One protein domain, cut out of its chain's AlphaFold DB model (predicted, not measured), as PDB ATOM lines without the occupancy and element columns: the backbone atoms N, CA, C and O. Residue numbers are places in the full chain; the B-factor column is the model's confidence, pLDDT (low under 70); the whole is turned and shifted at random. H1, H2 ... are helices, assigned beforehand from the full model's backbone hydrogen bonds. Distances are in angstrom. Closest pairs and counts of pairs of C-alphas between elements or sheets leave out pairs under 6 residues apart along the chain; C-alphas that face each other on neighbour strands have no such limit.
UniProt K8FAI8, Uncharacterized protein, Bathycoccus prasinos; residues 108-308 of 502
ATOM      1  N   LEU A 108     -33.431   8.071  16.433       80.88
ATOM      2  CA  LEU A 108     -33.953   9.416  16.592       80.88
ATOM      3  C   LEU A 108     -33.019  10.413  15.900       80.88
ATOM      4  O   LEU A 108     -31.878  10.594  16.319       80.88
ATOM      5  N   VAL A 109     -33.526  11.072  14.859       84.31
ATOM      6  CA  VAL A 109     -32.811  12.134  14.142       84.31
ATOM      7  C   VAL A 109     -32.972  13.443  14.908       84.31
ATOM      8  O   VAL A 109     -34.048  14.038  14.888       84.31
ATOM      9  N   ALA A 110     -31.923  13.870  15.610       89.00
ATOM     10  CA  ALA A 110     -31.907  15.123  16.360       89.00
ATOM     11  C   ALA A 110     -32.136  16.345  15.457       89.00
ATOM     12  O   ALA A 110     -31.712  16.355  14.302       89.00
ATOM     13  N   LYS A 111     -32.803  17.378  15.989       91.50
ATOM     14  CA  LYS A 111     -33.179  18.580  15.222       91.50
ATOM     15  C   LYS A 111     -32.801  19.909  15.871       91.50
ATOM     16  O   LYS A 111     -32.997  20.957  15.265       91.50
ATOM     17  N   CYS A 112     -32.282  19.891  17.096       94.00
ATOM     18  CA  CYS A 112     -31.863  21.114  17.765       94.00
ATOM     19  C   CYS A 112     -30.408  21.447  17.410       94.00
ATOM     20  O   CYS A 112     -29.487  20.779  17.875       94.00
ATOM     21  N   ASP A 113     -30.199  22.508  16.632       94.75
ATOM     22  CA  ASP A 113     -28.859  22.999  16.270       94.75
ATOM     23  C   ASP A 113     -28.297  24.042  17.257       94.75
ATOM     24  O   ASP A 113     -27.183  24.549  17.098       94.75
ATOM     25  N   ASP A 114     -29.053  24.337  18.315       94.44
ATOM     26  CA  ASP A 114     -28.695  25.284  19.365       94.44
ATOM     27  C   ASP A 114     -28.108  24.603  20.613       94.44
ATOM     28  O   ASP A 114     -28.354  23.436  20.913       94.44
ATOM     29  N   LEU A 115     -27.413  25.386  21.450       94.56
ATOM     30  CA  LEU A 115     -26.936  24.940  22.772       94.56
ATOM     31  C   LEU A 115     -28.070  24.475  23.708       94.56
ATOM     32  O   LEU A 115     -27.835  23.709  24.648       94.56
ATOM     33  N   CYS A 116     -29.287  24.974  23.488       95.19
ATOM     34  CA  CYS A 116     -30.475  24.709  24.289       95.19
ATOM     35  C   CYS A 116     -31.727  24.744  23.395       95.19
ATOM     36  O   CYS A 116     -31.921  25.764  22.723       95.19
ATOM     37  N   PRO A 117     -32.579  23.697  23.417       94.69
ATOM     38  CA  PRO A 117     -33.845  23.667  22.681       94.69
ATOM     39  C   PRO A 117     -34.727  24.889  22.955       94.69
ATOM     40  O   PRO A 117     -34.792  25.367  24.090       94.69
ATOM     41  N   GLU A 118     -35.451  25.371  21.940       93.31
ATOM     42  CA  GLU A 118     -36.241  26.609  22.024       93.31
ATOM     43  C   GLU A 118     -37.281  26.599  23.155       93.31
ATOM     44  O   GLU A 118     -37.445  27.600  23.863       93.31
ATOM     45  N   GLU A 119     -37.964  25.470  23.364       91.50
ATOM     46  CA  GLU A 119     -38.962  25.329  24.428       91.50
ATOM     47  C   GLU A 119     -38.325  25.447  25.819       91.50
ATOM     48  O   GLU A 119     -38.811  26.201  26.671       91.50
ATOM     49  N   GLU A 120     -37.198  24.760  26.047       93.88
ATOM     50  CA  GLU A 120     -36.447  24.859  27.301       93.88
ATOM     51  C   GLU A 120     -35.915  26.283  27.492       93.88
ATOM     52  O   GLU A 120     -36.094  26.872  28.562       93.88
ATOM     53  N   ARG A 121     -35.311  26.863  26.450       93.12
ATOM     54  CA  ARG A 121     -34.770  28.225  26.462       93.12
ATOM     55  C   ARG A 121     -35.847  29.234  26.853       93.12
ATOM     56  O   ARG A 121     -35.639  30.020  27.775       93.12
ATOM     57  N   THR A 122     -37.013  29.178  26.214       93.56
ATOM     58  CA  THR A 122     -38.138  30.085  26.488       93.56
ATOM     59  C   THR A 122     -38.636  29.934  27.924       93.56
ATOM     60  O   THR A 122     -38.824  30.931  28.627       93.56
ATOM     61  N   MET A 123     -38.797  28.696  28.402       94.06
ATOM     62  CA  MET A 123     -39.224  28.433  29.777       94.06
ATOM     63  C   MET A 123     -38.213  28.924  30.816       94.06
ATOM     64  O   MET A 123     -38.608  29.511  31.827       94.06
ATOM     65  N   ARG A 124     -36.917  28.693  30.589       94.25
ATOM     66  CA  ARG A 124     -35.856  29.080  31.525       94.25
ATOM     67  C   ARG A 124     -35.627  30.585  31.543       94.25
ATOM     68  O   ARG A 124     -35.472  31.138  32.627       94.25
ATOM     69  N   LEU A 125     -35.709  31.261  30.396       93.81
ATOM     70  CA  LEU A 125     -35.672  32.726  30.331       93.81
ATOM     71  C   LEU A 125     -36.857  33.356  31.068       93.81
ATOM     72  O   LEU A 125     -36.662  34.266  31.867       93.81
ATOM     73  N   ALA A 126     -38.073  32.836  30.873       94.06
ATOM     74  CA  ALA A 126     -39.268  33.344  31.553       94.06
ATOM     75  C   ALA A 126     -39.207  33.194  33.084       94.06
ATOM     76  O   ALA A 126     -39.859  33.945  33.809       94.06
ATOM     77  N   ARG A 127     -38.435  32.220  33.581       93.75
ATOM     78  CA  ARG A 127     -38.248  31.943  35.014       93.75
ATOM     79  C   ARG A 127     -36.947  32.507  35.587       93.75
ATOM     80  O   ARG A 127     -36.715  32.327  36.779       93.75
ATOM     81  N   SER A 128     -36.110  33.149  34.769       90.31
ATOM     82  CA  SER A 128     -34.733  33.522  35.127       90.31
ATOM     83  C   SER A 128     -33.934  32.351  35.719       90.31
ATOM     84  O   SER A 128     -33.185  32.510  36.678       90.31
ATOM     85  N   ASP A 129     -34.132  31.150  35.170       91.62
ATOM     86  CA  ASP A 129     -33.540  29.902  35.656       91.62
ATOM     87  C   ASP A 129     -32.221  29.592  34.926       91.62
ATOM     88  O   ASP A 129     -32.106  28.641  34.144       91.62
ATOM     89  N   PHE A 130     -31.220  30.441  35.142       91.81
ATOM     90  CA  PHE A 130     -29.863  30.309  34.609       91.81
ATOM     91  C   PHE A 130     -28.868  31.081  35.478       91.81
ATOM     92  O   PHE A 130     -29.262  31.986  36.214       91.81
ATOM     93  N   ASP A 131     -27.589  30.717  35.395       89.75
ATOM     94  CA  ASP A 131     -26.528  31.466  36.069       89.75
ATOM     95  C   ASP A 131     -25.892  32.464  35.094       89.75
ATOM     96  O   ASP A 131     -25.294  32.030  34.104       89.75
ATOM     97  N   PRO A 132     -25.972  33.784  35.343       89.88
ATOM     98  CA  PRO A 132     -25.397  34.784  34.449       89.88
ATOM     99  C   PRO A 132     -23.886  34.649  34.232       89.88
ATOM    100  O   PRO A 132     -23.388  35.084  33.196       89.88
ATOM    101  N   ARG A 133     -23.154  34.050  35.184       88.38
ATOM    102  CA  ARG A 133     -21.703  33.827  35.071       88.38
ATOM    103  C   ARG A 133     -21.369  32.749  34.043       88.38
ATOM    104  O   ARG A 133     -20.335  32.832  33.396       88.38
ATOM    105  N   PHE A 134     -22.237  31.750  33.889       91.81
ATOM    106  CA  PHE A 134     -21.976  30.579  33.044       91.81
ATOM    107  C   PHE A 134     -22.751  30.627  31.723       91.81
ATOM    108  O   PHE A 134     -22.251  30.195  30.686       91.81
ATOM    109  N   GLU A 135     -23.961  31.186  31.736       92.31
ATOM    110  CA  GLU A 135     -24.910  31.159  30.612       92.31
ATOM    111  C   GLU A 135     -25.157  32.554  30.001       92.31
ATOM    112  O   GLU A 135     -26.025  32.715  29.142       92.31
ATOM    113  N   GLY A 136     -24.369  33.556  30.403       89.38
ATOM    114  CA  GLY A 136     -24.432  34.922  29.883       89.38
ATOM    115  C   GLY A 136     -25.426  35.819  30.627       89.38
ATOM    116  O   GLY A 136     -26.370  35.355  31.271       89.38
ATOM    117  N   ALA A 137     -25.229  37.134  30.530       88.75
ATOM    118  CA  ALA A 137     -25.924  38.122  31.359       88.75
ATOM    119  C   ALA A 137     -27.449  38.127  31.157       88.75
ATOM    120  O   ALA A 137     -28.204  38.475  32.066       88.75
ATOM    121  N   LYS A 138     -27.905  37.757  29.959       88.00
ATOM    122  CA  LYS A 138     -29.313  37.675  29.561       88.00
ATOM    123  C   LYS A 138     -29.710  36.258  29.131       88.00
ATOM    124  O   LYS A 138     -30.778  36.096  28.544       88.00
ATOM    125  N   GLY A 139     -28.882  35.250  29.413       85.00
ATOM    126  CA  GLY A 139     -29.104  33.873  28.968       85.00
ATOM    127  C   GLY A 139     -28.765  33.638  27.491       85.00
ATOM    128  O   GLY A 139     -29.263  32.695  26.881       85.00
ATOM    129  N   GLU A 140     -27.946  34.492  26.878       90.12
ATOM    130  CA  GLU A 140     -27.517  34.354  25.481       90.12
ATOM    131  C   GLU A 140     -26.790  33.025  25.201       90.12
ATOM    132  O   GLU A 140     -26.929  32.474  24.109       90.12
ATOM    133  N   LEU A 141     -26.107  32.465  26.206       92.62
ATOM    134  CA  LEU A 141     -25.355  31.207  26.146       92.62
ATOM    135  C   LEU A 141     -26.035  30.104  26.976       92.62
ATOM    136  O   LEU A 141     -25.370  29.255  27.568       92.62
ATOM    137  N   LEU A 142     -27.369  30.131  27.049       94.50
ATOM    138  CA  LEU A 142     -28.173  29.089  27.688       94.50
ATOM    139  C   LEU A 142     -27.843  27.711  27.112       94.50
ATOM    140  O   LEU A 142     -27.912  27.501  25.903       94.50
ATOM    141  N   MET A 143     -27.554  26.763  28.001       95.12
ATOM    142  CA  MET A 143     -27.232  25.386  27.638       95.12
ATOM    143  C   MET A 143     -28.290  24.430  28.167       95.12
ATOM    144  O   MET A 143     -28.729  24.592  29.308       95.12
ATOM    145  N   LYS A 144     -28.636  23.407  27.381       95.69
ATOM    146  CA  LYS A 144     -29.610  22.371  27.744       95.69
ATOM    147  C   LYS A 144     -29.296  21.749  29.110       95.69
ATOM    148  O   LYS A 144     -28.181  21.265  29.326       95.69
ATOM    149  N   ARG A 145     -30.273  21.719  30.024       94.88
ATOM    150  CA  ARG A 145     -30.157  20.991  31.300       94.88
ATOM    151  C   ARG A 145     -30.400  19.503  31.119       94.88
ATOM    152  O   ARG A 145     -31.107  19.065  30.212       94.88
ATOM    153  N   PHE A 146     -29.873  18.701  32.037       93.12
ATOM    154  CA  PHE A 146     -30.227  17.290  32.041       93.12
ATOM    155  C   PHE A 146     -31.706  17.099  32.424       93.12
ATOM    156  O   PHE A 146     -32.132  17.442  33.529       93.12
ATOM    157  N   SER A 147     -32.478  16.466  31.538       86.88
ATOM    158  CA  SER A 147     -33.837  16.011  31.840       86.88
ATOM    159  C   SER A 147     -33.839  14.549  32.284       86.88
ATOM    160  O   SER A 147     -33.257  13.682  31.636       86.88
ATOM    161  N   ARG A 148     -34.544  14.248  33.383       80.06
ATOM    162  CA  ARG A 148     -34.748  12.863  33.854       80.06
ATOM    163  C   ARG A 148     -35.697  12.068  32.964       80.06
ATOM    164  O   ARG A 148     -35.661  10.843  32.996       80.06
ATOM    165  N   THR A 149     -36.569  12.760  32.245       78.88
ATOM    166  CA  THR A 149     -37.615  12.166  31.420       78.88
ATOM    167  C   THR A 149     -37.411  12.634  29.996       78.88
ATOM    168  O   THR A 149     -37.516  13.828  29.719       78.88
ATOM    169  N   PHE A 150     -37.120  11.691  29.110       79.31
ATOM    170  CA  PHE A 150     -37.086  11.932  27.680       79.31
ATOM    171  C   PHE A 150     -38.360  11.361  27.059       79.31
ATOM    172  O   PHE A 150     -38.709  10.208  27.303       79.31
ATOM    173  N   ASN A 151     -39.081  12.193  26.314       80.50
ATOM    174  CA  ASN A 151     -40.368  11.869  25.690       80.50
ATOM    175  C   ASN A 151     -40.222  11.369  24.238       80.50
ATOM    176  O   ASN A 151     -41.236  11.089  23.603       80.50
ATOM    177  N   GLY A 152     -38.994  11.263  23.717       82.00
ATOM    178  CA  GLY A 152     -38.743  10.898  22.322       82.00
ATOM    179  C   GLY A 152     -38.875  12.060  21.334       82.00
ATOM    180  O   GLY A 152     -38.887  11.810  20.134       82.00
ATOM    181  N   ASN A 153     -38.997  13.308  21.800       87.69
ATOM    182  CA  ASN A 153     -39.128  14.477  20.934       87.69
ATOM    183  C   ASN A 153     -37.777  14.835  20.282       87.69
ATOM    184  O   ASN A 153     -36.846  15.206  21.002       87.69
ATOM    185  N   PRO A 154     -37.651  14.783  18.944       88.56
ATOM    186  CA  PRO A 154     -36.391  15.100  18.280       88.56
ATOM    187  C   PRO A 154     -35.988  16.576  18.361       88.56
ATOM    188  O   PRO A 154     -34.798  16.877  18.328       88.56
ATOM    189  N   GLU A 155     -36.954  17.484  18.532       90.38
ATOM    190  CA  GLU A 155     -36.704  18.924  18.723       90.38
ATOM    191  C   GLU A 155     -36.047  19.220  20.083       90.38
ATOM    192  O   GLU A 155     -35.411  20.252  20.278       90.38
ATOM    193  N   GLU A 156     -36.171  18.302  21.048       90.19
ATOM    194  CA  GLU A 156     -35.501  18.418  22.344       90.19
ATOM    195  C   GLU A 156     -34.067  17.882  22.305       90.19
ATOM    196  O   GLU A 156     -33.317  18.125  23.249       90.19
ATOM    197  N   VAL A 157     -33.656  17.156  21.261       93.12
ATOM    198  CA  VAL A 157     -32.330  16.523  21.167       93.12
ATOM    199  C   VAL A 157     -31.419  17.337  20.258       93.12
ATOM    200  O   VAL A 157     -31.792  17.675  19.134       93.12
ATOM    201  N   ARG A 158     -30.219  17.649  20.759       95.06
ATOM    202  CA  ARG A 158     -29.203  18.411  20.026       95.06
ATOM    203  C   ARG A 158     -28.546  17.577  18.930       95.06
ATOM    204  O   ARG A 158     -28.228  16.414  19.176       95.06
ATOM    205  N   SER A 159     -28.316  18.175  17.765       94.94
ATOM    206  CA  SER A 159     -27.476  17.599  16.710       94.94
ATOM    207  C   SER A 159     -26.036  17.420  17.201       94.94
ATOM    208  O   SER A 159     -25.633  18.029  18.196       94.94
ATOM    209  N   LEU A 160     -25.240  16.577  16.533       94.56
ATOM    210  CA  LEU A 160     -23.848  16.338  16.940       94.56
ATOM    211  C   LEU A 160     -23.024  17.640  16.965       94.56
ATOM    212  O   LEU A 160     -22.290  17.860  17.925       94.56
ATOM    213  N   ASP A 161     -23.233  18.543  16.003       94.81
ATOM    214  CA  ASP A 161     -22.585  19.866  15.965       94.81
ATOM    215  C   ASP A 161     -22.964  20.734  17.170       94.81
ATOM    216  O   ASP A 161     -22.127  21.399  17.782       94.81
ATOM    217  N   ALA A 162     -24.246  20.737  17.539       95.88
ATOM    218  CA  ALA A 162     -24.721  21.479  18.699       95.88
ATOM    219  C   ALA A 162     -24.213  20.876  20.017       95.88
ATOM    220  O   ALA A 162     -23.961  21.607  20.983       95.88
ATOM    221  N   ILE A 163     -24.043  19.552  20.072       96.81
ATOM    222  CA  ILE A 163     -23.429  18.860  21.208       96.81
ATOM    223  C   ILE A 163     -21.954  19.247  21.337       96.81
ATOM    224  O   ILE A 163     -21.514  19.555  22.443       96.81
ATOM    225  N   GLU A 164     -21.212  19.274  20.236       95.81
ATOM    226  CA  GLU A 164     -19.803  19.668  20.211       95.81
ATOM    227  C   GLU A 164     -19.601  21.121  20.659       95.81
ATOM    228  O   GLU A 164     -18.884  21.376  21.626       95.81
ATOM    229  N   LYS A 165     -20.372  22.064  20.104       96.38
ATOM    230  CA  LYS A 165     -20.389  23.464  20.574       96.38
ATOM    231  C   LYS A 165     -20.759  23.579  22.052       96.38
ATOM    232  O   LYS A 165     -20.263  24.443  22.777       96.38
ATOM    233  N   SER A 166     -21.655  22.713  22.525       96.19
ATOM    234  CA  SER A 166     -22.000  22.666  23.945       96.19
ATOM    235  C   SER A 166     -20.819  22.203  24.787       96.19
ATOM    236  O   SER A 166     -20.562  22.784  25.838       96.19
ATOM    237  N   LEU A 167     -20.094  21.182  24.342       95.88
ATOM    238  CA  LEU A 167     -18.912  20.679  25.026       95.88
ATOM    239  C   LEU A 167     -17.829  21.760  25.154       95.88
ATOM    240  O   LEU A 167     -17.319  21.984  26.253       95.88
ATOM    241  N   GLU A 168     -17.558  22.482  24.070       94.19
ATOM    242  CA  GLU A 168     -16.624  23.616  24.035       94.19
ATOM    243  C   GLU A 168     -17.044  24.737  24.981       94.19
ATOM    244  O   GLU A 168     -16.219  25.284  25.717       94.19
ATOM    245  N   ARG A 169     -18.347  25.041  25.043       94.06
ATOM    246  CA  ARG A 169     -18.849  26.029  25.997       94.06
ATOM    247  C   ARG A 169     -18.642  25.580  27.444       94.06
ATOM    248  O   ARG A 169     -18.269  26.418  28.262       94.06
ATOM    249  N   VAL A 170     -18.851  24.299  27.779       94.38
ATOM    250  CA  VAL A 170     -18.546  23.797  29.135       94.38
ATOM    251  C   VAL A 170     -17.062  23.981  29.447       94.38
ATOM    252  O   VAL A 170     -16.742  24.499  30.515       94.38
ATOM    253  N   ALA A 171     -16.173  23.598  28.527       91.62
ATOM    254  CA  ALA A 171     -14.730  23.750  28.702       91.62
ATOM    255  C   ALA A 171     -14.338  25.221  28.926       91.62
ATOM    256  O   ALA A 171     -13.673  25.536  29.909       91.62
ATOM    257  N   THR A 172     -14.871  26.130  28.105       89.75
ATOM    258  CA  THR A 172     -14.655  27.580  28.237       89.75
ATOM    259  C   THR A 172     -15.104  28.092  29.609       89.75
ATOM    260  O   THR A 172     -14.362  28.796  30.283       89.75
ATOM    261  N   VAL A 173     -16.299  27.702  30.071       90.44
ATOM    262  CA  VAL A 173     -16.815  28.109  31.392       90.44
ATOM    263  C   VAL A 173     -15.919  27.600  32.523       90.44
ATOM    264  O   VAL A 173     -15.699  28.321  33.499       90.44
ATOM    265  N   ILE A 174     -15.401  26.373  32.411       89.75
ATOM    266  CA  ILE A 174     -14.448  25.820  33.378       89.75
ATOM    267  C   ILE A 174     -13.186  26.680  33.416       89.75
ATOM    268  O   ILE A 174     -12.778  27.081  34.502       89.75
ATOM    269  N   GLU A 175     -12.593  26.987  32.265       85.44
ATOM    270  CA  GLU A 175     -11.351  27.761  32.166       85.44
ATOM    271  C   GLU A 175     -11.520  29.202  32.661       85.44
ATOM    272  O   GLU A 175     -10.750  29.646  33.515       85.44
ATOM    273  N   GLU A 176     -12.566  29.901  32.209       83.50
ATOM    274  CA  GLU A 176     -12.908  31.263  32.646       83.50
ATOM    275  C   GLU A 176     -13.109  31.320  34.168       83.50
ATOM    276  O   GLU A 176     -12.625  32.231  34.845       83.50
ATOM    277  N   THR A 177     -13.794  30.318  34.729       81.00
ATOM    278  CA  THR A 177     -14.095  30.290  36.162       81.00
ATOM    279  C   THR A 177     -12.880  29.871  36.983       81.00
ATOM    280  O   THR A 177     -12.587  30.502  37.990       81.00
ATOM    281  N   ILE A 178     -12.144  28.830  36.589       75.69
ATOM    282  CA  ILE A 178     -10.962  28.365  37.330       75.69
ATOM    283  C   ILE A 178      -9.839  29.402  37.270       75.69
ATOM    284  O   ILE A 178      -9.253  29.697  38.314       75.69
ATOM    285  N   GLY A 179      -9.595  29.998  36.098       62.03
ATOM    286  CA  GLY A 179      -8.616  31.069  35.919       62.03
ATOM    287  C   GLY A 179      -8.919  32.300  36.776       62.03
ATOM    288  O   GLY A 179      -7.995  32.919  37.294       62.03
ATOM    289  N   GLY A 180     -10.203  32.609  37.005       54.44
ATOM    290  CA  GLY A 180     -10.638  33.688  37.901       54.44
ATOM    291  C   GLY A 180     -10.734  33.313  39.391       54.44
ATOM    292  O   GLY A 180     -10.630  34.183  40.250       54.44
ATOM    293  N   VAL A 181     -10.929  32.032  39.729       51.59
ATOM    294  CA  VAL A 181     -11.132  31.540  41.112       51.59
ATOM    295  C   VAL A 181      -9.819  31.172  41.814       51.59
ATOM    296  O   VAL A 181      -9.813  30.965  43.030       51.59
ATOM    297  N   CYS A 182      -8.682  31.138  41.112       48.09
ATOM    298  CA  CYS A 182      -7.361  30.923  41.725       48.09
ATOM    299  C   CYS A 182      -6.999  31.935  42.842       48.09
ATOM    300  O   CYS A 182      -6.122  31.644  43.650       48.09
ATOM    301  N   ASP A 183      -7.741  33.040  42.975       47.12
ATOM    302  CA  ASP A 183      -7.555  34.086  43.991       47.12
ATOM    303  C   ASP A 183      -8.349  33.879  45.300       47.12
ATOM    304  O   ASP A 183      -8.363  34.756  46.167       47.12
ATOM    305  N   CYS A 184      -8.998  32.722  45.491       44.00
ATOM    306  CA  CYS A 184      -9.866  32.435  46.649       44.00
ATOM    307  C   CYS A 184      -9.183  32.443  48.033       44.00
ATOM    308  O   CYS A 184      -9.851  32.300  49.061       44.00
ATOM    309  N   LEU A 185      -7.868  32.655  48.075       43.81
ATOM    310  CA  LEU A 185      -7.114  32.998  49.274       43.81
ATOM    311  C   LEU A 185      -6.232  34.203  48.965       43.81
ATOM    312  O   LEU A 185      -5.074  34.074  48.559       43.81
ATOM    313  N   LYS A 186      -6.795  35.398  49.161       42.81
ATOM    314  CA  LYS A 186      -6.000  36.626  49.187       42.81
ATOM    315  C   LYS A 186      -4.929  36.476  50.271       42.81
ATOM    316  O   LYS A 186      -5.220  36.053  51.387       42.81
ATOM    317  N   ARG A 187      -3.686  36.831  49.923       42.03
ATOM    318  CA  ARG A 187      -2.514  36.856  50.827       42.03
ATOM    319  C   ARG A 187      -2.767  37.622  52.128       42.03
ATOM    320  O   ARG A 187      -2.099  37.360  53.125       42.03
ATOM    321  N   ASP A 188      -3.728  38.535  52.108       41.84
ATOM    322  CA  ASP A 188      -4.069  39.376  53.235       41.84
ATOM    323  C   ASP A 188      -5.268  38.776  53.984       41.84
ATOM    324  O   ASP A 188      -6.401  38.814  53.518       41.84
ATOM    325  N   GLU A 189      -4.968  38.227  55.164       43.00
ATOM    326  CA  GLU A 189      -5.895  37.774  56.211       43.00
ATOM    327  C   GLU A 189      -6.671  36.474  55.946       43.00
ATOM    328  O   GLU A 189      -7.766  36.511  55.406       43.00
ATOM    329  N   ASN A 190      -6.129  35.344  56.438       48.09
ATOM    330  CA  ASN A 190      -6.756  34.267  57.248       48.09
ATOM    331  C   ASN A 190      -8.263  33.923  57.085       48.09
ATOM    332  O   ASN A 190      -8.852  33.310  57.978       48.09
ATOM    333  N   SER A 191      -8.893  34.263  55.969       49.22
ATOM    334  CA  SER A 191     -10.319  34.142  55.703       49.22
ATOM    335  C   SER A 191     -10.503  33.390  54.391       49.22
ATOM    336  O   SER A 191      -9.891  33.700  53.373       49.22
ATOM    337  N   LEU A 192     -11.305  32.330  54.448       56.25
ATOM    338  CA  LEU A 192     -11.754  31.624  53.255       56.25
ATOM    339  C   LEU A 192     -12.660  32.574  52.470       56.25
ATOM    340  O   LEU A 192     -13.618  33.103  53.040       56.25
ATOM    341  N   ASP A 193     -12.395  32.760  51.178       63.56
ATOM    342  CA  ASP A 193     -13.340  33.451  50.307       63.56
ATOM    343  C   ASP A 193     -14.565  32.552  50.075       63.56
ATOM    344  O   ASP A 193     -14.603  31.688  49.193       63.56
ATOM    345  N   PHE A 194     -15.577  32.731  50.925       66.00
ATOM    346  CA  PHE A 194     -16.845  32.012  50.842       66.00
ATOM    347  C   PHE A 194     -17.548  32.206  49.493       66.00
ATOM    348  O   PHE A 194     -18.274  31.311  49.059       66.00
ATOM    349  N   GLU A 195     -17.344  33.341  48.824       70.62
ATOM    350  CA  GLU A 195     -17.951  33.625  47.525       70.62
ATOM    351  C   GLU A 195     -17.281  32.808  46.420       70.62
ATOM    352  O   GLU A 195     -17.965  32.196  45.592       70.62
ATOM    353  N   ALA A 196     -15.956  32.687  46.461       71.62
ATOM    354  CA  ALA A 196     -15.226  31.835  45.534       71.62
ATOM    355  C   ALA A 196     -15.507  30.335  45.760       71.62
ATOM    356  O   ALA A 196     -15.664  29.578  44.800       71.62
ATOM    357  N   LEU A 197     -15.662  29.903  47.019       70.38
ATOM    358  CA  LEU A 197     -16.083  28.534  47.350       70.38
ATOM    359  C   LEU A 197     -17.477  28.213  46.813       70.38
ATOM    360  O   LEU A 197     -17.690  27.158  46.211       70.38
ATOM    361  N   LYS A 198     -18.419  29.134  47.017       78.25
ATOM    362  CA  LYS A 198     -19.778  29.010  46.499       78.25
ATOM    363  C   LYS A 198     -19.773  28.941  44.969       78.25
ATOM    364  O   LYS A 198     -20.381  28.034  44.413       78.25
ATOM    365  N   THR A 199     -19.015  29.822  44.318       83.31
ATOM    366  CA  THR A 199     -18.873  29.855  42.855       83.31
ATOM    367  C   THR A 199     -18.331  28.537  42.307       83.31
ATOM    368  O   THR A 199     -18.862  28.018  41.330       83.31
ATOM    369  N   PHE A 200     -17.328  27.938  42.956       83.50
ATOM    370  CA  PHE A 200     -16.806  26.637  42.534       83.50
ATOM    371  C   PHE A 200     -17.823  25.500  42.723       83.50
ATOM    372  O   PHE A 200     -17.941  24.630  41.863       83.50
ATOM    373  N   SER A 201     -18.579  25.501  43.825       84.00
ATOM    374  CA  SER A 201     -19.659  24.525  44.029       84.00
ATOM    375  C   SER A 201     -20.727  24.630  42.938       84.00
ATOM    376  O   SER A 201     -21.183  23.614  42.422       84.00
ATOM    377  N   GLU A 202     -21.112  25.854  42.575       89.06
ATOM    378  CA  GLU A 202     -22.086  26.124  41.514       89.06
ATOM    379  C   GLU A 202     -21.546  25.714  40.136       89.06
ATOM    380  O   GLU A 202     -22.279  25.117  39.347       89.06
ATOM    381  N   LEU A 203     -20.252  25.941  39.877       91.38
ATOM    382  CA  LEU A 203     -19.566  25.444  38.683       91.38
ATOM    383  C   LEU A 203     -19.610  23.915  38.619       91.38
ATOM    384  O   LEU A 203     -19.937  23.352  37.579       91.38
ATOM    385  N   ALA A 204     -19.317  23.223  39.720       91.44
ATOM    386  CA  ALA A 204     -19.318  21.766  39.732       91.44
ATOM    387  C   ALA A 204     -20.711  21.174  39.479       91.44
ATOM    388  O   ALA A 204     -20.846  20.204  38.728       91.44
ATOM    389  N   ASP A 205     -21.756  21.785  40.043       92.31
ATOM    390  CA  ASP A 205     -23.141  21.423  39.749       92.31
ATOM    391  C   ASP A 205     -23.503  21.676  38.277       92.31
ATOM    392  O   ASP A 205     -24.154  20.824  37.659       92.31
ATOM    393  N   PHE A 206     -23.053  22.801  37.710       95.06
ATOM    394  CA  PHE A 206     -23.241  23.155  36.304       95.06
ATOM    395  C   PHE A 206     -22.566  22.145  35.367       95.06
ATOM    396  O   PHE A 206     -23.246  21.557  34.525       95.06
ATOM    397  N   VAL A 207     -21.267  21.882  35.546       95.50
ATOM    398  CA  VAL A 207     -20.502  20.932  34.720       95.50
ATOM    399  C   VAL A 207     -21.115  19.537  34.822       95.50
ATOM    400  O   VAL A 207     -21.382  18.907  33.801       95.50
ATOM    401  N   ARG A 208     -21.431  19.064  36.037       95.62
ATOM    402  CA  ARG A 208     -22.087  17.760  36.236       95.62
ATOM    403  C   ARG A 208     -23.392  17.658  35.445       95.62
ATOM    404  O   ARG A 208     -23.652  16.624  34.831       95.62
ATOM    405  N   ASP A 209     -24.232  18.690  35.495       96.19
ATOM    406  CA  ASP A 209     -25.531  18.695  34.822       96.19
ATOM    407  C   ASP A 209     -25.395  18.756  33.294       96.19
ATOM    408  O   ASP A 209     -25.996  17.941  32.591       96.19
ATOM    409  N   ARG A 210     -24.555  19.657  32.770       96.69
ATOM    410  CA  ARG A 210     -24.372  19.837  31.321       96.69
ATOM    411  C   ARG A 210     -23.643  18.669  30.669       96.69
ATOM    412  O   ARG A 210     -24.094  18.204  29.624       96.69
ATOM    413  N   SER A 211     -22.626  18.103  31.316       96.62
ATOM    414  CA  SER A 211     -21.975  16.868  30.854       96.62
ATOM    415  C   SER A 211     -22.954  15.693  30.808       96.62
ATOM    416  O   SER A 211     -22.935  14.885  29.879       96.62
ATOM    417  N   ARG A 212     -23.878  15.616  31.777       95.81
ATOM    418  CA  ARG A 212     -24.940  14.605  31.783       95.81
ATOM    419  C   ARG A 212     -25.966  14.834  30.669       95.81
ATOM    420  O   ARG A 212     -26.439  13.854  30.099       95.81
ATOM    421  N   ALA A 213     -26.302  16.084  30.355       96.31
ATOM    422  CA  ALA A 213     -27.179  16.433  29.237       96.31
ATOM    423  C   ALA A 213     -26.544  16.093  27.880       96.31
ATOM    424  O   ALA A 213     -27.204  15.497  27.037       96.31
ATOM    425  N   ILE A 214     -25.256  16.417  27.693       96.50
ATOM    426  CA  ILE A 214     -24.464  16.072  26.499       96.50
ATOM    427  C   ILE A 214     -24.476  14.560  26.264       96.50
ATOM    428  O   ILE A 214     -24.922  14.099  25.216       96.50
ATOM    429  N   ARG A 215     -24.080  13.773  27.274       95.75
ATOM    430  CA  ARG A 215     -24.128  12.307  27.186       95.75
ATOM    431  C   ARG A 215     -25.548  11.800  26.926       95.75
ATOM    432  O   ARG A 215     -25.727  10.860  26.163       95.75
ATOM    433  N   GLY A 216     -26.550  12.420  27.553       94.31
ATOM    434  CA  GLY A 216     -27.961  12.100  27.348       94.31
ATOM    435  C   GLY A 216     -28.389  12.222  25.885       94.31
ATOM    436  O   GLY A 216     -29.017  11.300  25.368       94.31
ATOM    437  N   ASP A 217     -27.991  13.295  25.202       94.81
ATOM    438  CA  ASP A 217     -28.331  13.513  23.792       94.81
ATOM    439  C   ASP A 217     -27.634  12.529  22.853       94.81
ATOM    440  O   ASP A 217     -28.270  12.029  21.925       94.81
ATOM    441  N   LEU A 218     -26.369  12.186  23.128       92.75
ATOM    442  CA  LEU A 218     -25.651  11.140  22.391       92.75
ATOM    443  C   LEU A 218     -26.364   9.786  22.517       92.75
ATOM    444  O   LEU A 218     -26.602   9.100  21.522       92.75
ATOM    445  N   THR A 219     -26.773   9.422  23.740       91.12
ATOM    446  CA  THR A 219     -27.500   8.166  23.978       91.12
ATOM    447  C   THR A 219     -28.902   8.164  23.373       91.12
ATOM    448  O   THR A 219     -29.338   7.132  22.876       91.12
ATOM    449  N   ALA A 220     -29.602   9.304  23.361       90.31
ATOM    450  CA  ALA A 220     -30.935   9.418  22.768       90.31
ATOM    451  C   ALA A 220     -30.910   9.197  21.248       90.31
ATOM    452  O   ALA A 220     -31.843   8.617  20.697       90.31
ATOM    453  N   GLN A 221     -29.826   9.609  20.589       90.06
ATOM    454  CA  GLN A 221     -29.599   9.391  19.158       90.06
ATOM    455  C   GLN A 221     -29.116   7.971  18.832       90.06
ATOM    456  O   GLN A 221     -29.065   7.603  17.662       90.06
ATOM    457  N   SER A 222     -28.752   7.158  19.836       85.25
ATOM    458  CA  SER A 222     -28.015   5.899  19.622       85.25
ATOM    459  C   SER A 222     -26.788   6.110  18.715       85.25
ATOM    460  O   SER A 222     -26.522   5.324  17.799       85.25
ATOM    461  N   ALA A 223     -26.089   7.232  18.928       83.12
ATOM    462  CA  ALA A 223     -24.983   7.672  18.090       83.12
ATOM    463  C   ALA A 223     -23.675   7.008  18.541       83.12
ATOM    464  O   ALA A 223     -23.156   7.327  19.610       83.12
ATOM    465  N   SER A 224     -23.098   6.142  17.707       83.25
ATOM    466  CA  SER A 224     -21.823   5.444  17.964       83.25
ATOM    467  C   SER A 224     -20.782   5.602  16.844       83.25
ATOM    468  O   SER A 224     -19.773   4.896  16.841       83.25
ATOM    469  N   GLY A 225     -21.014   6.528  15.906       85.06
ATOM    470  CA  GLY A 225     -20.087   6.865  14.817       85.06
ATOM    471  C   GLY A 225     -18.814   7.591  15.276       85.06
ATOM    472  O   GLY A 225     -18.708   7.949  16.453       85.06
ATOM    473  N   PRO A 226     -17.843   7.813  14.370       86.25
ATOM    474  CA  PRO A 226     -16.560   8.456  14.687       86.25
ATOM    475  C   PRO A 226     -16.729   9.791  15.417       86.25
ATOM    476  O   PRO A 226     -16.270   9.943  16.551       86.25
ATOM    477  N   LYS A 227     -17.548  10.694  14.865       89.75
ATOM    478  CA  LYS A 227     -17.840  11.993  15.480       89.75
ATOM    479  C   LYS A 227     -18.418  11.889  16.892       89.75
ATOM    480  O   LYS A 227     -17.995  12.605  17.800       89.75
ATOM    481  N   SER A 228     -19.365  10.977  17.131       90.88
ATOM    482  CA  SER A 228     -19.938  10.816  18.473       90.88
ATOM    483  C   SER A 228     -18.930  10.229  19.464       90.88
ATOM    484  O   SER A 228     -18.921  10.636  20.629       90.88
ATOM    485  N   ARG A 229     -18.053   9.319  19.018       90.69
ATOM    486  CA  ARG A 229     -16.940   8.797  19.827       90.69
ATOM    487  C   ARG A 229     -15.948   9.899  20.181       90.69
ATOM    488  O   ARG A 229     -15.594  10.000  21.353       90.69
ATOM    489  N   ARG A 230     -15.582  10.764  19.235       90.88
ATOM    490  CA  ARG A 230     -14.694  11.908  19.475       90.88
ATOM    491  C   ARG A 230     -15.269  12.885  20.500       90.88
ATOM    492  O   ARG A 230     -14.607  13.214  21.485       90.88
ATOM    493  N   ILE A 231     -16.539  13.270  20.344       94.38
ATOM    494  CA  ILE A 231     -17.260  14.094  21.331       94.38
ATOM    495  C   ILE A 231     -17.219  13.426  22.712       94.38
ATOM    496  O   ILE A 231     -16.964  14.083  23.724       94.38
ATOM    497  N   MET A 232     -17.458  12.113  22.776       95.12
ATOM    498  CA  MET A 232     -17.471  11.373  24.034       95.12
ATOM    499  C   MET A 232     -16.078  11.275  24.680       95.12
ATOM    500  O   MET A 232     -15.967  11.428  25.900       95.12
ATOM    501  N   ARG A 233     -15.021  11.095  23.880       94.19
ATOM    502  CA  ARG A 233     -13.614  11.130  24.310       94.19
ATOM    503  C   ARG A 233     -13.267  12.485  24.926       94.19
ATOM    504  O   ARG A 233     -12.878  12.547  26.094       94.19
ATOM    505  N   ARG A 234     -13.532  13.582  24.200       95.56
ATOM    506  CA  ARG A 234     -13.331  14.967  24.675       95.56
ATOM    507  C   ARG A 234     -14.118  15.239  25.967       95.56
ATOM    508  O   ARG A 234     -13.574  15.810  26.917       95.56
ATOM    509  N   LEU A 235     -15.369  14.771  26.059       96.25
ATOM    510  CA  LEU A 235     -16.187  14.874  27.274       96.25
ATOM    511  C   LEU A 235     -15.538  14.167  28.468       96.25
ATOM    512  O   LEU A 235     -15.464  14.741  29.554       96.25
ATOM    513  N   VAL A 236     -15.075  12.928  28.285       95.62
ATOM    514  CA  VAL A 236     -14.410  12.153  29.339       95.62
ATOM    515  C   VAL A 236     -13.123  12.842  29.792       95.62
ATOM    516  O   VAL A 236     -12.930  12.995  30.996       95.62
ATOM    517  N   HIS A 237     -12.284  13.316  28.868       95.50
ATOM    518  CA  HIS A 237     -11.030  14.003  29.200       95.50
ATOM    519  C   HIS A 237     -11.284  15.265  30.027       95.50
ATOM    520  O   HIS A 237     -10.668  15.464  31.077       95.50
ATOM    521  N   MET A 238     -12.250  16.084  29.606       95.81
ATOM    522  CA  MET A 238     -12.656  17.280  30.340       95.81
ATOM    523  C   MET A 238     -13.202  16.935  31.734       95.81
ATOM    524  O   MET A 238     -12.821  17.567  32.720       95.81
ATOM    525  N   MET A 239     -14.019  15.883  31.857       95.56
ATOM    526  CA  MET A 239     -14.512  15.425  33.159       95.56
ATOM    527  C   MET A 239     -13.395  14.876  34.061       95.56
ATOM    528  O   MET A 239     -13.429  15.134  35.260       95.56
ATOM    529  N   ILE A 240     -12.396  14.162  33.529       94.75
ATOM    530  CA  ILE A 240     -11.232  13.684  34.299       94.75
ATOM    531  C   ILE A 240     -10.435  14.870  34.859       94.75
ATOM    532  O   ILE A 240     -10.139  14.905  36.056       94.75
ATOM    533  N   ARG A 241     -10.137  15.869  34.019       92.38
ATOM    534  CA  ARG A 241      -9.440  17.096  34.444       92.38
ATOM    535  C   ARG A 241     -10.241  17.855  35.502       92.38
ATOM    536  O   ARG A 241      -9.681  18.329  36.487       92.38
ATOM    537  N   PHE A 242     -11.559  17.930  35.344       92.12
ATOM    538  CA  PHE A 242     -12.404  18.621  36.312       92.12
ATOM    539  C   PHE A 242     -12.570  17.848  37.637       92.12
ATOM    540  O   PHE A 242     -12.592  18.476  38.694       92.12
ATOM    541  N   ASP A 243     -12.601  16.505  37.630       92.19
ATOM    542  CA  ASP A 243     -12.542  15.694  38.866       92.19
ATOM    543  C   ASP A 243     -11.258  15.999  39.646       92.19
ATOM    544  O   ASP A 243     -11.308  16.245  40.853       92.19
ATOM    545  N   TYR A 244     -10.118  16.081  38.952       89.81
ATOM    546  CA  TYR A 244      -8.853  16.504  39.554       89.81
ATOM    547  C   TYR A 244      -8.966  17.884  40.224       89.81
ATOM    548  O   TYR A 244      -8.596  18.033  41.390       89.81
ATOM    549  N   GLU A 245      -9.557  18.872  39.551       86.38
ATOM    550  CA  GLU A 245      -9.751  20.226  40.090       86.38
ATOM    551  C   GLU A 245     -10.691  20.272  41.312       86.38
ATOM    552  O   GLU A 245     -10.459  21.050  42.249       86.38
ATOM    553  N   ILE A 246     -11.724  19.420  41.349       87.12
ATOM    554  CA  ILE A 246     -12.582  19.231  42.530       87.12
ATOM    555  C   ILE A 246     -11.751  18.668  43.686       87.12
ATOM    556  O   ILE A 246     -11.738  19.243  44.780       87.12
ATOM    557  N   ARG A 247     -11.032  17.563  43.454       85.12
ATOM    558  CA  ARG A 247     -10.249  16.860  44.484       85.12
ATOM    559  C   ARG A 247      -9.122  17.725  45.033       85.12
ATOM    560  O   ARG A 247      -8.902  17.745  46.243       85.12
ATOM    561  N   LYS A 248      -8.446  18.479  44.168       81.50
ATOM    562  CA  LYS A 248      -7.389  19.423  44.542       81.50
ATOM    563  C   LYS A 248      -7.904  20.462  45.531       81.50
ATOM    564  O   LYS A 248      -7.334  20.642  46.607       81.50
ATOM    565  N   ARG A 249      -9.049  21.084  45.232       78.12
ATOM    566  CA  ARG A 249      -9.672  22.074  46.127       78.12
ATOM    567  C   ARG A 249     -10.211  21.459  47.416       78.12
ATOM    568  O   ARG A 249     -10.114  22.088  48.466       78.12
ATOM    569  N   GLN A 250     -10.753  20.243  47.369       77.50
ATOM    570  CA  GLN A 250     -11.182  19.531  48.576       77.50
ATOM    571  C   GLN A 250     -10.019  19.243  49.521       77.50
ATOM    572  O   GLN A 250     -10.110  19.543  50.712       77.50
ATOM    573  N   ARG A 251      -8.917  18.697  48.995       75.81
ATOM    574  CA  ARG A 251      -7.700  18.431  49.774       75.81
ATOM    575  C   ARG A 251      -7.149  19.689  50.386       75.81
ATOM    576  O   ARG A 251      -6.835  19.714  51.571       75.81
ATOM    577  N   LEU A 252      -7.088  20.741  49.585       72.75
ATOM    578  CA  LEU A 252      -6.660  22.023  50.074       72.75
ATOM    579  C   LEU A 252      -7.510  22.478  51.258       72.75
ATOM    580  O   LEU A 252      -6.965  22.846  52.293       72.75
ATOM    581  N   ARG A 253      -8.838  22.455  51.119       71.81
ATOM    582  CA  ARG A 253      -9.733  22.838  52.212       71.81
ATOM    583  C   ARG A 253      -9.506  21.971  53.438       71.81
ATOM    584  O   ARG A 253      -9.424  22.519  54.529       71.81
ATOM    585  N   ALA A 254      -9.351  20.660  53.270       71.06
ATOM    586  CA  ALA A 254      -9.027  19.760  54.371       71.06
ATOM    587  C   ALA A 254      -7.721  20.169  55.073       71.06
ATOM    588  O   ALA A 254      -7.693  20.248  56.298       71.06
ATOM    589  N   TYR A 255      -6.668  20.518  54.330       70.19
ATOM    590  CA  TYR A 255      -5.412  21.001  54.910       70.19
ATOM    591  C   TYR A 255      -5.534  22.369  55.571       70.19
ATOM    592  O   TYR A 255      -5.008  22.553  56.667       70.19
ATOM    593  N   THR A 256      -6.263  23.309  54.970       66.38
ATOM    594  CA  THR A 256      -6.572  24.602  55.587       66.38
ATOM    595  C   THR A 256      -7.343  24.397  56.884       66.38
ATOM    596  O   THR A 256      -7.017  25.018  57.890       66.38
ATOM    597  N   TYR A 257      -8.303  23.470  56.908       63.56
ATOM    598  CA  TYR A 257      -9.012  23.093  58.124       63.56
ATOM    599  C   TYR A 257      -8.100  22.436  59.150       63.56
ATOM    600  O   TYR A 257      -8.221  22.780  60.312       63.56
ATOM    601  N   ILE A 258      -7.175  21.551  58.769       60.06
ATOM    602  CA  ILE A 258      -6.191  20.954  59.693       60.06
ATOM    603  C   ILE A 258      -5.245  22.028  60.259       60.06
ATOM    604  O   ILE A 258      -4.953  22.042  61.455       60.06
ATOM    605  N   ALA A 259      -4.802  22.983  59.440       57.41
ATOM    606  CA  ALA A 259      -4.006  24.118  59.903       57.41
ATOM    607  C   ALA A 259      -4.816  25.021  60.859       57.41
ATOM    608  O   ALA A 259      -4.306  25.471  61.888       57.41
ATOM    609  N   GLN A 260      -6.104  25.227  60.564       56.78
ATOM    610  CA  GLN A 260      -7.048  25.984  61.390       56.78
ATOM    611  C   GLN A 260      -7.641  25.182  62.557       56.78
ATOM    612  O   GLN A 260      -8.233  25.774  63.451       56.78
ATOM    613  N   TRP A 261      -7.465  23.867  62.616       49.56
ATOM    614  CA  TRP A 261      -7.882  22.985  63.716       49.56
ATOM    615  C   TRP A 261      -7.169  23.345  65.014       49.56
ATOM    616  O   TRP A 261      -7.706  23.198  66.105       49.56
ATOM    617  N   VAL A 262      -5.978  23.932  64.888       47.03
ATOM    618  CA  VAL A 262      -5.256  24.573  65.992       47.03
ATOM    619  C   VAL A 262      -6.020  25.798  66.551       47.03
ATOM    620  O   VAL A 262      -5.709  26.280  67.637       47.03
ATOM    621  N   LYS A 263      -7.033  26.317  65.839       40.19
ATOM    622  CA  LYS A 263      -7.967  27.378  66.276       40.19
ATOM    623  C   LYS A 263      -9.378  26.861  66.597       40.19
ATOM    624  O   LYS A 263     -10.018  27.432  67.475       40.19
ATOM    625  N   PHE A 264      -9.876  25.837  65.901       40.97
ATOM    626  CA  PHE A 264     -11.269  25.393  66.000       40.97
ATOM    627  C   PHE A 264     -11.375  23.945  66.467       40.97
ATOM    628  O   PHE A 264     -10.922  23.022  65.795       40.97
ATOM    629  N   ASN A 265     -12.049  23.751  67.603       43.75
ATOM    630  CA  ASN A 265     -12.548  22.443  68.003       43.75
ATOM    631  C   ASN A 265     -13.337  21.842  66.835       43.75
ATOM    632  O   ASN A 265     -14.225  22.501  66.290       43.75
ATOM    633  N   TYR A 266     -13.101  20.564  66.535       44.69
ATOM    634  CA  TYR A 266     -13.846  19.759  65.555       44.69
ATOM    635  C   TYR A 266     -15.365  19.701  65.802       44.69
ATOM    636  O   TYR A 266     -16.077  18.971  65.125       44.69
ATOM    637  N   SER A 267     -15.860  20.424  66.802       50.94
ATOM    638  CA  SER A 267     -17.247  20.598  67.199       50.94
ATOM    639  C   SER A 267     -18.024  21.606  66.347       50.94
ATOM    640  O   SER A 267     -19.228  21.693  66.563       50.94
ATOM    641  N   ASP A 268     -17.397  22.372  65.439       57.69
ATOM    642  CA  ASP A 268     -18.126  23.326  64.586       57.69
ATOM    643  C   ASP A 268     -19.028  22.584  63.568       57.69
ATOM    644  O   ASP A 268     -18.528  21.964  62.617       57.69
ATOM    645  N   PRO A 269     -20.364  22.624  63.736       64.56
ATOM    646  CA  PRO A 269     -21.290  21.904  62.871       64.56
ATOM    647  C   PRO A 269     -21.367  22.477  61.452       64.56
ATOM    648  O   PRO A 269     -21.858  21.789  60.555       64.56
ATOM    649  N   ASP A 270     -20.966  23.732  61.231       65.00
ATOM    650  CA  ASP A 270     -20.994  24.362  59.907       65.00
ATOM    651  C   ASP A 270     -19.821  23.882  59.043       65.00
ATOM    652  O   ASP A 270     -20.034  23.470  57.899       65.00
ATOM    653  N   ALA A 271     -18.614  23.808  59.614       62.56
ATOM    654  CA  ALA A 271     -17.434  23.269  58.933       62.56
ATOM    655  C   ALA A 271     -17.628  21.797  58.523       62.56
ATOM    656  O   ALA A 271     -17.397  21.438  57.366       62.56
ATOM    657  N   ARG A 272     -18.155  20.952  59.428       65.38
ATOM    658  CA  ARG A 272     -18.486  19.548  59.103       65.38
ATOM    659  C   ARG A 272     -19.502  19.446  57.971       65.38
ATOM    660  O   ARG A 272     -19.318  18.666  57.040       65.38
ATOM    661  N   ARG A 273     -20.576  20.246  58.017       69.38
ATOM    662  CA  ARG A 273     -21.601  20.257  56.959       69.38
ATOM    663  C   ARG A 273     -21.023  20.659  55.606       69.38
ATOM    664  O   ARG A 273     -21.442  20.099  54.597       69.38
ATOM    665  N   MET A 274     -20.084  21.598  55.578       67.69
ATOM    666  CA  MET A 274     -19.432  22.024  54.343       67.69
ATOM    667  C   MET A 274     -18.551  20.913  53.751       67.69
ATOM    668  O   MET A 274     -18.716  20.581  52.582       67.69
ATOM    669  N   ILE A 275     -17.714  20.265  54.570       68.75
ATOM    670  CA  ILE A 275     -16.881  19.124  54.147       68.75
ATOM    671  C   ILE A 275     -17.754  17.980  53.609       68.75
ATOM    672  O   ILE A 275     -17.477  17.437  52.542       68.75
ATOM    673  N   HIS A 276     -18.857  17.652  54.292       72.25
ATOM    674  CA  HIS A 276     -19.791  16.627  53.820       72.25
ATOM    675  C   HIS A 276     -20.459  16.990  52.487       72.25
ATOM    676  O   HIS A 276     -20.649  16.114  51.642       72.25
ATOM    677  N   ARG A 277     -20.830  18.261  52.276       74.00
ATOM    678  CA  ARG A 277     -21.399  18.718  50.994       74.00
ATOM    679  C   ARG A 277     -20.394  18.589  49.863       74.00
ATOM    680  O   ARG A 277     -20.751  18.069  48.810       74.00
ATOM    681  N   ASP A 278     -19.158  19.008  50.098       73.62
ATOM    682  CA  ASP A 278     -18.087  18.885  49.118       73.62
ATOM    683  C   ASP A 278     -17.847  17.427  48.752       73.62
ATOM    684  O   ASP A 278     -17.829  17.079  47.574       73.62
ATOM    685  N   HIS A 279     -17.707  16.561  49.753       78.31
ATOM    686  CA  HIS A 279     -17.500  15.137  49.534       78.31
ATOM    687  C   HIS A 279     -18.656  14.517  48.728       78.31
ATOM    688  O   HIS A 279     -18.425  13.843  47.725       78.31
ATOM    689  N   SER A 280     -19.904  14.842  49.083       81.88
ATOM    690  CA  SER A 280     -21.097  14.428  48.331       81.88
ATOM    691  C   SER A 280     -21.074  14.908  46.871       81.88
ATOM    692  O   SER A 280     -21.382  14.138  45.961       81.88
ATOM    693  N   MET A 281     -20.660  16.154  46.624       85.06
ATOM    694  CA  MET A 281     -20.503  16.707  45.275       85.06
ATOM    695  C   MET A 281     -19.462  15.928  44.459       85.06
ATOM    696  O   MET A 281     -19.761  15.545  43.327       85.06
ATOM    697  N   ALA A 282     -18.283  15.639  45.021       85.31
ATOM    698  CA  ALA A 282     -17.261  14.848  44.327       85.31
ATOM    699  C   ALA A 282     -17.738  13.428  44.016       85.31
ATOM    700  O   ALA A 282     -17.542  12.959  42.898       85.31
ATOM    701  N   LEU A 283     -18.419  12.761  44.955       85.62
ATOM    702  CA  LEU A 283     -18.988  11.432  44.713       85.62
ATOM    703  C   LEU A 283     -19.998  11.451  43.561       85.62
ATOM    704  O   LEU A 283     -19.941  10.610  42.665       85.62
ATOM    705  N   GLN A 284     -20.902  12.434  43.545       88.25
ATOM    706  CA  GLN A 284     -21.882  12.579  42.467       88.25
ATOM    707  C   GLN A 284     -21.224  12.891  41.123       88.25
ATOM    708  O   GLN A 284     -21.669  12.383  40.091       88.25
ATOM    709  N   PHE A 285     -20.186  13.728  41.118       92.31
ATOM    710  CA  PHE A 285     -19.427  14.037  39.913       92.31
ATOM    711  C   PHE A 285     -18.726  12.784  39.375       92.31
ATOM    712  O   PHE A 285     -18.888  12.437  38.203       92.31
ATOM    713  N   ARG A 286     -18.045  12.041  40.249       90.12
ATOM    714  CA  ARG A 286     -17.332  10.806  39.912       90.12
ATOM    715  C   ARG A 286     -18.266   9.690  39.447       90.12
ATOM    716  O   ARG A 286     -17.920   8.954  38.527       90.12
ATOM    717  N   GLU A 287     -19.482   9.613  39.989       90.00
ATOM    718  CA  GLU A 287     -20.533   8.733  39.466       90.00
ATOM    719  C   GLU A 287     -20.889   9.094  38.013       90.00
ATOM    720  O   GLU A 287     -21.050   8.208  37.170       90.00
ATOM    721  N   GLN A 288     -21.009  10.388  37.691       93.19
ATOM    722  CA  GLN A 288     -21.259  10.805  36.310       93.19
ATOM    723  C   GLN A 288     -20.064  10.530  35.401       93.19
ATOM    724  O   GLN A 288     -20.295  10.097  34.276       93.19
ATOM    725  N   LEU A 289     -18.830  10.726  35.869       94.56
ATOM    726  CA  LEU A 289     -17.624  10.376  35.118       94.56
ATOM    727  C   LEU A 289     -17.573   8.870  34.819       94.56
ATOM    728  O   LEU A 289     -17.382   8.485  33.669       94.56
ATOM    729  N   GLY A 290     -17.839   8.018  35.813       91.94
ATOM    730  CA  GLY A 290     -17.909   6.566  35.628       91.94
ATOM    731  C   GLY A 290     -18.963   6.155  34.597       91.94
ATOM    732  O   GLY A 290     -18.685   5.344  33.719       91.94
ATOM    733  N   LYS A 291     -20.147   6.782  34.630       92.12
ATOM    734  CA  LYS A 291     -21.195   6.573  33.616       92.12
ATOM    735  C   LYS A 291     -20.770   7.034  32.223       92.12
ATOM    736  O   LYS A 291     -21.090   6.360  31.255       92.12
ATOM    737  N   SER A 292     -20.057   8.155  32.115       94.38
ATOM    738  CA  SER A 292     -19.506   8.621  30.838       94.38
ATOM    739  C   SER A 292     -18.478   7.638  30.280       94.38
ATOM    740  O   SER A 292     -18.581   7.250  29.124       94.38
ATOM    741  N   LEU A 293     -17.549   7.155  31.103       92.56
ATOM    742  CA  LEU A 293     -16.579   6.136  30.694       92.56
ATOM    743  C   LEU A 293     -17.245   4.822  30.277       92.56
ATOM    744  O   LEU A 293     -16.825   4.214  29.298       92.56
ATOM    745  N   ALA A 294     -18.291   4.391  30.986       89.75
ATOM    746  CA  ALA A 294     -19.055   3.202  30.620       89.75
ATOM    747  C   ALA A 294     -19.762   3.382  29.269       89.75
ATOM    748  O   ALA A 294     -19.646   2.521  28.404       89.75
ATOM    749  N   THR A 295     -20.433   4.520  29.047       91.06
ATOM    750  CA  THR A 295     -21.049   4.842  27.750       91.06
ATOM    751  C   THR A 295     -20.010   4.874  26.634       91.06
ATOM    752  O   THR A 295     -20.233   4.258  25.597       91.06
ATOM    753  N   TYR A 296     -18.859   5.514  26.853       91.31
ATOM    754  CA  TYR A 296     -17.799   5.565  25.848       91.31
ATOM    755  C   TYR A 296     -17.242   4.168  25.538       91.31
ATOM    756  O   TYR A 296     -17.136   3.780  24.380       91.31
ATOM    757  N   SER A 297     -17.004   3.358  26.574       89.25
ATOM    758  CA  SER A 297     -16.598   1.960  26.428       89.25
ATOM    759  C   SER A 297     -17.608   1.150  25.612       89.25
ATOM    760  O   SER A 297     -17.191   0.368  24.768       89.25
ATOM    761  N   ILE A 298     -18.915   1.339  25.837       87.88
ATOM    762  CA  ILE A 298     -19.971   0.660  25.071       87.88
ATOM    763  C   ILE A 298     -19.901   1.070  23.596       87.88
ATOM    764  O   ILE A 298     -19.845   0.193  22.736       87.88
ATOM    765  N   MET A 299     -19.802   2.374  23.311       87.94
ATOM    766  CA  MET A 299     -19.668   2.894  21.943       87.94
ATOM    767  C   MET A 299     -18.456   2.294  21.218       87.94
ATOM    768  O   MET A 299     -18.550   1.959  20.040       87.94
ATOM    769  N   CYS A 300     -17.340   2.097  21.927       85.62
ATOM    770  CA  CYS A 300     -16.145   1.464  21.373       85.62
ATOM    771  C   CYS A 300     -16.281  -0.056  21.174       85.62
ATOM    772  O   CYS A 300     -15.591  -0.624  20.331       85.62
ATOM    773  N   THR A 301     -17.157  -0.729  21.930       82.69
ATOM    774  CA  THR A 301     -17.391  -2.180  21.802       82.69
ATOM    775  C   THR A 301     -18.442  -2.551  20.762       82.69
ATOM    776  O   THR A 301     -18.283  -3.569  20.096       82.69
ATOM    777  N   GLU A 302     -19.500  -1.749  20.590       78.38
ATOM    778  CA  GLU A 302     -20.598  -2.047  19.654       78.38
ATOM    779  C   GLU A 302     -20.114  -2.192  18.208       78.38
ATOM    780  O   GLU A 302     -20.727  -2.909  17.418       78.38
ATOM    781  N   ARG A 303     -19.006  -1.524  17.866       73.19
ATOM    782  CA  ARG A 303     -18.384  -1.534  16.537       73.19
ATOM    783  C   ARG A 303     -16.867  -1.590  16.634       73.19
ATOM    784  O   ARG A 303     -16.162  -0.788  16.031       73.19
ATOM    785  N   ALA A 304     -16.385  -2.557  17.413       72.81
ATOM    786  CA  ALA A 304     -14.971  -2.742  17.732       72.81
ATOM    787  C   ALA A 304     -14.043  -2.817  16.504       72.81
ATOM    788  O   ALA A 304     -12.864  -2.504  16.636       72.81
ATOM    789  N   GLU A 305     -14.552  -3.210  15.335       75.81
ATOM    790  CA  GLU A 305     -13.792  -3.294  14.079       75.81
ATOM    791  C   GLU A 305     -13.342  -1.921  13.549       75.81
ATOM    792  O   GLU A 305     -12.303  -1.835  12.905       75.81
ATOM    793  N   PHE A 306     -14.071  -0.848  13.878       77.44
ATOM    794  CA  PHE A 306     -13.806   0.528  13.429       77.44
ATOM    795  C   PHE A 306     -13.164   1.400  14.515       77.44
ATOM    796  O   PHE A 306     -13.226   2.627  14.454       77.44
ATOM    797  N   VAL A 307     -12.643   0.782  15.577       83.94
ATOM    798  CA  VAL A 307     -12.081   1.487  16.730       83.94
ATOM    799  C   VAL A 307     -10.677   0.975  16.983       83.94
ATOM    800  O   VAL A 307     -10.473  -0.235  17.140       83.94
ATOM    801  N   SER A 308      -9.729   1.906  17.063       86.38
ATOM    802  CA  SER A 308      -8.322   1.601  17.285       86.38
ATOM    803  C   SER A 308      -8.111   0.856  18.619       86.38
ATOM    804  O   SER A 308      -8.818   1.096  19.611       86.38
TER     805      SER A 308
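This is residues 108 to 308 of the 502 residues of an uncharacterized protein of Bathycoccus prasinos (UniProt K8FAI8). Four long helices, H3 to H6, stand side by side in an up-and-down bundle, each running against the one before it. H4 and H5 lie between H3 and H6, while the short H1 and H2 and their loops form a small outlying part beside the bundle, H2 near H3 and H4. The printed part has 201 residues with six named helices, H1 to H6 in chain order, and no named strand: all helix. It is compact, with a radius of gyration of the C-alphas of 19.1 A and spans of 59 by 43 by 28 A.

H1 is residues 118 to 126, beginning at C-alpha 118 (-36.241, 26.609, 22.024), and H2 is residues 132 to 135. H3, residues 160 to 181, measures 31.3 A, and H4, residues 194 to 220, 38.7 A. H5, residues 226 to 261, measures 51.9 A. H6, residues 269 to 302, measures 49.4 A, ending at C-alpha 302 (-20.598, -2.047, 19.654).

H4 and H5 are the hub, touching three helices each. They form a helical hairpin at a shallow tilt of 23 degrees, with closest C-alphas Leu 218 and Ser 228, 6.9 A apart. H3 touches H4, the closest C-alphas being Val 181 and Ala 196, 6.0 A. H6 touches H5, the closest C-alphas being Met 232 and Tyr 296, 6.1 A. H3 and H6 are apart. H1 is apart from the other helices. Every O i to N i+4 pair is within hydrogen-bond range in H1, H3, H4, H5 and H6; H2 is too short for one.

The C-alphas farthest apart, Lys 263 and Glu 305, are 60.8 A apart. The printed part has no cut. The links H2 to H3 and H3 to H4 are long. pLDDT is under 70 at residues 179 to 194 and 256 to 275.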